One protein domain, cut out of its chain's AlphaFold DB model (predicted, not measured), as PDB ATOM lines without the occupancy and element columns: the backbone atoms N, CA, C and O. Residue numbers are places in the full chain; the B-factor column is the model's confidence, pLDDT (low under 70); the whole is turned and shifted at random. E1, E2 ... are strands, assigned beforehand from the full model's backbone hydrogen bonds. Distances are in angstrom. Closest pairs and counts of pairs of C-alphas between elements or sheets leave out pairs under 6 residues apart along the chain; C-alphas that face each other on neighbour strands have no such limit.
ATOM      1  N   ASP A   2      31.613   0.821   3.192       86.25
ATOM      2  CA  ASP A   2      30.796   0.220   4.247       86.25
ATOM      3  C   ASP A   2      30.419   1.303   5.251       86.25
ATOM      4  O   ASP A   2      31.260   1.785   6.011       86.25
ATOM      5  N   LEU A   3      29.161   1.732   5.185       94.06
ATOM      6  CA  LEU A   3      28.577   2.738   6.065       94.06
ATOM      7  C   LEU A   3      27.638   2.056   7.056       94.06
ATOM      8  O   LEU A   3      26.939   1.104   6.704       94.06
ATOM      9  N   LEU A   4      27.597   2.555   8.289       96.00
ATOM     10  CA  LEU A   4      26.607   2.131   9.271       96.00
ATOM     11  C   LEU A   4      25.229   2.611   8.820       96.00
ATOM     12  O   LEU A   4      25.017   3.809   8.626       96.00
ATOM     13  N   ALA A   5      24.313   1.661   8.649       95.31
ATOM     14  CA  ALA A   5      22.932   1.947   8.302       95.31
ATOM     15  C   ALA A   5      22.219   2.688   9.441       95.31
ATOM     16  O   ALA A   5      22.523   2.490  10.622       95.31
ATOM     17  N   LEU A   6      21.250   3.524   9.072       95.56
ATOM     18  CA  LEU A   6      20.342   4.138  10.031       95.56
ATOM     19  C   LEU A   6      19.405   3.080  10.637       95.56
ATOM     20  O   LEU A   6      19.101   2.057  10.018       95.56
ATOM     21  N   THR A   7      18.958   3.325  11.863       93.62
ATOM     22  CA  THR A   7      17.953   2.512  12.548       93.62
ATOM     23  C   THR A   7      16.587   2.787  11.937       93.62
ATOM     24  O   THR A   7      16.062   3.857  12.193       93.62
ATOM     25  N   ALA A   8      16.016   1.814  11.218       88.38
ATOM     26  CA  ALA A   8      14.779   1.976  10.451       88.38
ATOM     27  C   ALA A   8      13.538   2.393  11.278       88.38
ATOM     28  O   ALA A   8      13.215   1.781  12.301       88.38
ATOM     29  N   GLY A   9      12.792   3.353  10.736       89.69
ATOM     30  CA  GLY A   9      11.604   4.002  11.277       89.69
ATOM     31  C   GLY A   9      10.853   4.792  10.192       89.69
ATOM     32  O   GLY A   9      11.363   5.036   9.101       89.69
ATOM     33  N   GLU A  10       9.596   5.161  10.464       86.44
ATOM     34  CA  GLU A  10       8.702   5.769   9.458       86.44
ATOM     35  C   GLU A  10       9.131   7.174   8.994       86.44
ATOM     36  O   GLU A  10       8.770   7.585   7.893       86.44
ATOM     37  N   SER A  11       9.903   7.898   9.811       91.50
ATOM     38  CA  SER A  11      10.317   9.289   9.565       91.50
ATOM     39  C   SER A  11      11.807   9.430   9.254       91.50
ATOM     40  O   SER A  11      12.352  10.530   9.355       91.50
ATOM     41  N   ASP A  12      12.487   8.336   8.918       93.62
ATOM     42  CA  ASP A  12      13.939   8.339   8.784       93.62
ATOM     43  C   ASP A  12      14.428   8.969   7.482       93.62
ATOM     44  O   ASP A  12      13.789   8.906   6.428       93.62
ATOM     45  N   ALA A  13      15.631   9.534   7.547       95.56
ATOM     46  CA  ALA A  13      16.368   9.934   6.364       95.56
ATOM     47  C   ALA A  13      16.713   8.709   5.495       95.56
ATOM     48  O   ALA A  13      16.882   7.592   5.981       95.56
ATOM     49  N   SER A  14      16.883   8.933   4.192       94.94
ATOM     50  CA  SER A  14      17.354   7.900   3.259       94.94
ATOM     51  C   SER A  14      18.469   8.426   2.364       94.94
ATOM     52  O   SER A  14      18.702   9.636   2.294       94.94
ATOM     53  N   GLY A  15      19.193   7.511   1.715       94.44
ATOM     54  CA  GLY A  15      20.332   7.835   0.852       94.44
ATOM     55  C   GLY A  15      21.595   8.248   1.614       94.44
ATOM     56  O   GLY A  15      22.516   8.806   1.015       94.44
ATOM     57  N   ILE A  16      21.635   8.027   2.934       96.38
ATOM     58  CA  ILE A  16      22.780   8.325   3.795       96.38
ATOM     59  C   ILE A  16      23.085   7.166   4.744       96.38
ATOM     60  O   ILE A  16      22.199   6.426   5.163       96.38
ATOM     61  N   GLY A  17      24.346   7.073   5.150       95.69
ATOM     62  CA  GLY A  17      24.799   6.242   6.260       95.69
ATOM     63  C   GLY A  17      25.846   6.967   7.100       95.69
ATOM     64  O   GLY A  17      26.279   8.074   6.765       95.69
ATOM     65  N   ILE A  18      26.268   6.349   8.201       97.12
ATOM     66  CA  ILE A  18      27.290   6.903   9.094       97.12
ATOM     67  C   ILE A  18      28.630   6.214   8.831       97.12
ATOM     68  O   ILE A  18      28.771   5.010   9.030       97.12
ATOM     69  N   ALA A  19      29.642   6.974   8.415       96.31
ATOM     70  CA  ALA A  19      31.020   6.494   8.391       96.31
ATOM     71  C   ALA A  19      31.676   6.698   9.757       96.31
ATOM     72  O   ALA A  19      31.553   7.774  10.347       96.31
ATOM     73  N   LEU A  20      32.411   5.685  10.211       95.94
ATOM     74  CA  LEU A  20      33.210   5.714  11.433       95.94
ATOM     75  C   LEU A  20      34.692   5.805  11.073       95.94
ATOM     76  O   LEU A  20      35.147   5.160  10.130       95.94
ATOM     77  N   TYR A  21      35.445   6.603  11.821       95.19
ATOM     78  CA  TYR A  21      36.859   6.850  11.565       95.19
ATOM     79  C   TYR A  21      37.692   6.736  12.838       95.19
ATOM     80  O   TYR A  21      37.207   7.032  13.935       95.19
ATOM     81  N   ASP A  22      38.957   6.367  12.667       93.75
ATOM     82  CA  ASP A  22      39.964   6.355  13.728       93.75
ATOM     83  C   ASP A  22      40.463   7.772  14.085       93.75
ATOM     84  O   ASP A  22      40.044   8.778  13.501       93.75
ATOM     85  N   LEU A  23      41.405   7.861  15.029       92.75
ATOM     86  CA  LEU A  23      42.053   9.116  15.434       92.75
ATOM     87  C   LEU A  23      42.723   9.859  14.258       92.75
ATOM     88  O   LEU A  23      42.751  11.092  14.240       92.75
ATOM     89  N   ASN A  24      43.230   9.124  13.269       93.38
ATOM     90  CA  ASN A  24      43.884   9.654  12.072       93.38
ATOM     91  C   ASN A  24      42.883  10.069  10.980       93.38
ATOM     92  O   ASN A  24      43.292  10.576   9.933       93.38
ATOM     93  N   LYS A  25      41.575   9.923  11.234       94.38
ATOM     94  CA  LYS A  25      40.480  10.130  10.275       94.38
ATOM     95  C   LYS A  25      40.537   9.153   9.093       94.38
ATOM     96  O   LYS A  25      40.010   9.459   8.021       94.38
ATOM     97  N   THR A  26      41.130   7.979   9.292       93.81
ATOM     98  CA  THR A  26      41.036   6.848   8.363       93.81
ATOM     99  C   THR A  26      39.716   6.131   8.590       93.81
ATOM    100  O   THR A  26      39.279   5.960   9.727       93.81
ATOM    101  N   LEU A  27      39.045   5.746   7.504       93.56
ATOM    102  CA  LEU A  27      37.773   5.031   7.572       93.56
ATOM    103  C   LEU A  27      37.978   3.662   8.233       93.56
ATOM    104  O   LEU A  27      38.838   2.901   7.795       93.56
ATOM    105  N   ILE A  28      37.149   3.339   9.225       93.69
ATOM    106  CA  ILE A  28      37.070   2.011   9.836       93.69
ATOM    107  C   ILE A  28      35.927   1.254   9.145       93.69
ATOM    108  O   ILE A  28      34.765   1.627   9.330       93.69
ATOM    109  N   PRO A  29      36.205   0.204   8.349       92.38
ATOM    110  CA  PRO A  29      35.149  -0.630   7.790       92.38
ATOM    111  C   PRO A  29      34.385  -1.357   8.903       92.38
ATOM    112  O   PRO A  29      34.969  -1.788   9.900       92.38
ATOM    113  N   LEU A  30      33.073  -1.518   8.739       91.25
ATOM    114  CA  LEU A  30      32.248  -2.177   9.751       91.25
ATOM    115  C   LEU A  30      32.679  -3.628   9.980       91.25
ATOM    116  O   LEU A  30      32.989  -4.362   9.045       91.25
ATOM    117  N   GLY A  31      32.682  -4.043  11.247       89.31
ATOM    118  CA  GLY A  31      33.088  -5.392  11.646       89.31
ATOM    119  C   GLY A  31      34.593  -5.669  11.535       89.31
ATOM    120  O   GLY A  31      35.010  -6.784  11.834       89.31
ATOM    121  N   GLN A  32      35.408  -4.685  11.135       90.38
ATOM    122  CA  GLN A  32      36.866  -4.803  11.102       90.38
ATOM    123  C   GLN A  32      37.510  -4.231  12.370       90.38
ATOM    124  O   GLN A  32      36.936  -3.390  13.064       90.38
ATOM    125  N   LYS A  33      38.724  -4.706  12.678       88.12
ATOM    126  CA  LYS A  33      39.512  -4.233  13.825       88.12
ATOM    127  C   LYS A  33      39.898  -2.762  13.606       88.12
ATOM    128  O   LYS A  33      40.364  -2.402  12.529       88.12
ATOM    129  N   SER A  34      39.711  -1.927  14.628       87.50
ATOM    130  CA  SER A  34      40.261  -0.566  14.666       87.50
ATOM    131  C   SER A  34      41.757  -0.584  14.994       87.50
ATOM    132  O   SER A  34      42.296  -1.611  15.406       87.50
ATOM    133  N   ASP A  35      42.418   0.568  14.898       87.00
ATOM    134  CA  ASP A  35      43.809   0.708  15.331       87.00
ATOM    135  C   ASP A  35      44.028   0.250  16.782       87.00
ATOM    136  O   ASP A  35      43.183   0.427  17.669       87.00
ATOM    137  N   GLN A  49      39.672   7.695  20.859       92.06
ATOM    138  CA  GLN A  49      39.036   8.761  20.096       92.06
ATOM    139  C   GLN A  49      38.649   8.271  18.701       92.06
ATOM    140  O   GLN A  49      39.481   7.749  17.962       92.06
ATOM    141  N   PHE A  50      37.390   8.504  18.340       94.56
ATOM    142  CA  PHE A  50      36.807   8.160  17.047       94.56
ATOM    143  C   PHE A  50      36.049   9.357  16.481       94.56
ATOM    144  O   PHE A  50      35.665  10.271  17.217       94.56
ATOM    145  N   TYR A  51      35.789   9.334  15.177       96.44
ATOM    146  CA  TYR A  51      34.936  10.322  14.521       96.44
ATOM    147  C   TYR A  51      33.809   9.644  13.753       96.44
ATOM    148  O   TYR A  51      33.972   8.540  13.243       96.44
ATOM    149  N   ALA A  52      32.684  10.346  13.621       96.62
ATOM    150  CA  ALA A  52      31.552   9.916  12.815       96.62
ATOM    151  C   ALA A  52      31.122  11.025  11.847       96.62
ATOM    152  O   ALA A  52      31.216  12.212  12.176       96.62
ATOM    153  N   ARG A  53      30.667  10.649  10.647       96.69
ATOM    154  CA  ARG A  53      30.108  11.577   9.646       96.69
ATOM    155  C   ARG A  53      28.958  10.928   8.886       96.69
ATOM    156  O   ARG A  53      29.049   9.752   8.553       96.69
ATOM    157  N   TYR A  54      27.941  11.713   8.533       96.31
ATOM    158  CA  TYR A  54      26.966  11.310   7.521       96.31
ATOM    159  C   TYR A  54      27.603  11.364   6.130       96.31
ATOM    160  O   TYR A  54      28.207  12.379   5.767       96.31
ATOM    161  N   LEU A  55      27.475  10.288   5.360       95.88
ATOM    162  CA  LEU A  55      27.855  10.230   3.949       95.88
ATOM    163  C   LEU A  55      26.680   9.734   3.120       95.88
ATOM    164  O   LEU A  55      25.928   8.879   3.572       95.88
ATOM    165  N   ALA A  56      26.577  10.240   1.891       95.12
ATOM    166  CA  ALA A  56      25.665   9.678   0.908       95.12
ATOM    167  C   ALA A  56      26.102   8.251   0.543       95.12
ATOM    168  O   ALA A  56      27.286   8.009   0.293       95.12
ATOM    169  N   ASP A  57      25.152   7.324   0.496       92.31
ATOM    170  CA  ASP A  57      25.397   5.908   0.182       92.31
ATOM    171  C   ASP A  57      25.336   5.598  -1.331       92.31
ATOM    172  O   ASP A  57      25.582   4.468  -1.753       92.31
ATOM    173  N   GLY A  58      25.048   6.613  -2.153       91.12
ATOM    174  CA  GLY A  58      24.840   6.505  -3.600       91.12
ATOM    175  C   GLY A  58      23.367   6.568  -4.022       91.12
ATOM    176  O   GLY A  58      23.090   6.665  -5.218       91.12
ATOM    177  N   GLY A  59      22.435   6.548  -3.066       91.19
ATOM    178  CA  GLY A  59      21.010   6.778  -3.279       91.19
ATOM    179  C   GLY A  59      20.617   8.260  -3.322       91.19
ATOM    180  O   GLY A  59      21.434   9.169  -3.161       91.19
ATOM    181  N   VAL A  60      19.324   8.509  -3.546       94.31
ATOM    182  CA  VAL A  60      18.741   9.856  -3.450       94.31
ATOM    183  C   VAL A  60      18.615  10.223  -1.976       94.31
ATOM    184  O   VAL A  60      17.916   9.543  -1.233       94.31
ATOM    185  N   VAL A  61      19.275  11.307  -1.565       95.38
ATOM    186  CA  VAL A  61      19.206  11.793  -0.183       95.38
ATOM    187  C   VAL A  61      17.830  12.399   0.089       95.38
ATOM    188  O   VAL A  61      17.431  13.349  -0.589       95.38
ATOM    189  N   ALA A  62      17.134  11.887   1.103       95.62
ATOM    190  CA  ALA A  62      15.875  12.445   1.594       95.62
ATOM    191  C   ALA A  62      15.975  12.820   3.077       95.62
ATOM    192  O   ALA A  62      16.722  12.212   3.844       95.62
ATOM    193  N   THR A  63      15.220  13.843   3.473       95.31
ATOM    194  CA  THR A  63      15.193  14.358   4.846       95.31
ATOM    195  C   THR A  63      14.441  13.429   5.787       95.31
ATOM    196  O   THR A  63      13.407  12.889   5.404       95.31
ATOM    197  N   GLY A  64      14.897  13.353   7.031       95.44
ATOM    198  CA  GLY A  64      14.253  12.613   8.107       95.44
ATOM    199  C   GLY A  64      15.199  12.464   9.297       95.44
ATOM    200  O   GLY A  64      16.267  13.088   9.323       95.44
ATOM    201  N   ASP A  65      14.819  11.637  10.261       95.94
ATOM    202  CA  ASP A  65      15.653  11.306  11.413       95.94
ATOM    203  C   ASP A  65      16.832  10.408  10.998       95.94
ATOM    204  O   ASP A  65      16.688   9.472  10.217       95.94
ATOM    205  N   ALA A  66      18.029  10.700  11.511       95.50
ATOM    206  CA  ALA A  66      19.266  10.009  11.134       95.50
ATOM    207  C   ALA A  66      19.904   9.290  12.333       95.50
ATOM    208  O   ALA A  66      21.079   9.465  12.650       95.50
ATOM    209  N   ASN A  67      19.101   8.490  13.031       95.31
ATOM    210  CA  ASN A  67      19.551   7.740  14.198       95.31
ATOM    211  C   ASN A  67      20.266   6.453  13.771       95.31
ATOM    212  O   ASN A  67      19.845   5.795  12.828       95.31
ATOM    213  N   ALA A  68      21.319   6.056  14.485       95.06
ATOM    214  CA  ALA A  68      21.971   4.763  14.286       95.06
ATOM    215  C   ALA A  68      22.540   4.231  15.603       95.06
ATOM    216  O   ALA A  68      22.686   4.959  16.588       95.06
ATOM    217  N   SER A  69      22.884   2.949  15.628       94.88
ATOM    218  CA  SER A  69      23.536   2.311  16.772       94.88
ATOM    219  C   SER A  69      24.625   1.363  16.291       94.88
ATOM    220  O   SER A  69      24.427   0.611  15.342       94.88
ATOM    221  N   ALA A  70      25.775   1.396  16.961       93.69
ATOM    222  CA  ALA A  70      26.897   0.502  16.706       93.69
ATOM    223  C   ALA A  70      27.357  -0.150  18.010       93.69
ATOM    224  O   ALA A  70      27.292   0.455  19.081       93.69
ATOM    225  N   THR A  71      27.859  -1.378  17.912       94.19
ATOM    226  CA  THR A  71      28.491  -2.084  19.029       94.19
ATOM    227  C   THR A  71      30.003  -1.951  18.915       94.19
ATOM    228  O   THR A  71      30.582  -2.315  17.894       94.19
ATOM    229  N   PHE A  72      30.649  -1.453  19.970       90.44
ATOM    230  CA  PHE A  72      32.107  -1.386  20.069       90.44
ATOM    231  C   PHE A  72      32.622  -2.520  20.965       90.44
ATOM    232  O   PHE A  72      32.124  -2.702  22.077       90.44
ATOM    233  N   ILE A  73      33.600  -3.288  20.479       91.50
ATOM    234  CA  ILE A  73      34.186  -4.431  21.192       91.50
ATOM    235  C   ILE A  73      35.622  -4.080  21.580       91.50
ATOM    236  O   ILE A  73      36.444  -3.790  20.715       91.50
ATOM    237  N   LEU A  74      35.935  -4.154  22.877       89.31
ATOM    238  CA  LEU A  74      37.306  -4.055  23.372       89.31
ATOM    239  C   LEU A  74      37.887  -5.463  23.492       89.31
ATOM    240  O   LEU A  74      37.458  -6.246  24.339       89.31
ATOM    241  N   ALA A  75      38.863  -5.770  22.644       87.62
ATOM    242  CA  ALA A  75      39.663  -6.982  22.747       87.62
ATOM    243  C   ALA A  75      40.998  -6.655  23.428       87.62
ATOM    244  O   ALA A  75      41.671  -5.701  23.038       87.62
ATOM    245  N   TYR A  76      41.361  -7.453  24.431       84.06
ATOM    246  CA  TYR A  76      42.638  -7.371  25.137       84.06
ATOM    247  C   TYR A  76      43.522  -8.540  24.696       84.06
ATOM    248  O   TYR A  76      43.015  -9.647  24.503       84.06
ATOM    249  N   GLU A  77      44.815  -8.274  24.534       77.50
ATOM    250  CA  GLU A  77      45.851  -9.267  24.217       77.50
ATOM    251  C   GLU A  77      46.759  -9.497  25.429       77.50
ATOM    252  O   GLU A  77      46.993  -8.522  26.185       77.50
TER     253      GLU A  77
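AT A GLANCE: This is residues 2 to 35 and 49 to 77 of the 77 residues of the protein "Fimbrial subunit" of Salmonella enterica subsp. arizonae (UniProt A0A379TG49). This is a domain of little regular structure: a two-stranded antiparallel ribbon, E1 beside E2, among long loops, with a last stretch, residues 57 to 77, that turns round one end of the ribbon and runs back past it to Glu 77. The printed part has 63 residues with no named helix and two named strands, E1 then E2, which hold 12 residues; the class is all strand. It is only just loose, close to compact, with a radius of gyration of the C-alphas of 13.0 A and spans of 42 by 20 by 16 A.

HOW THE PARTS SIT: Past residues 2 to 15, look at E1, residues 16 to 21, and its antiparallel neighbour E2, residues 51 to 56; their directions stand at 150 degrees. C-alphas 16 and 56 face each other at 4.3 A. N 19 and O 53, 2.8 A apart, are within hydrogen-bond range.

IN THESE COORDINATES: Find C-alpha 16 at (22.780, 8.325, 3.795); E1 runs 16.1 A to C-alpha 21. E2 runs 16.5 A, ending at C-alpha 56, (25.665, 9.678, 0.908).

THE WHOLE: The C-alphas farthest apart, of Ala 62 and Glu 77, are 43.4 A apart. Residues 36 to 48 are not printed; C-alphas 35 and 49 are 10.5 A apart across this cut, which the link from E1 to E2 crosses. No printed residue is under pLDDT 70.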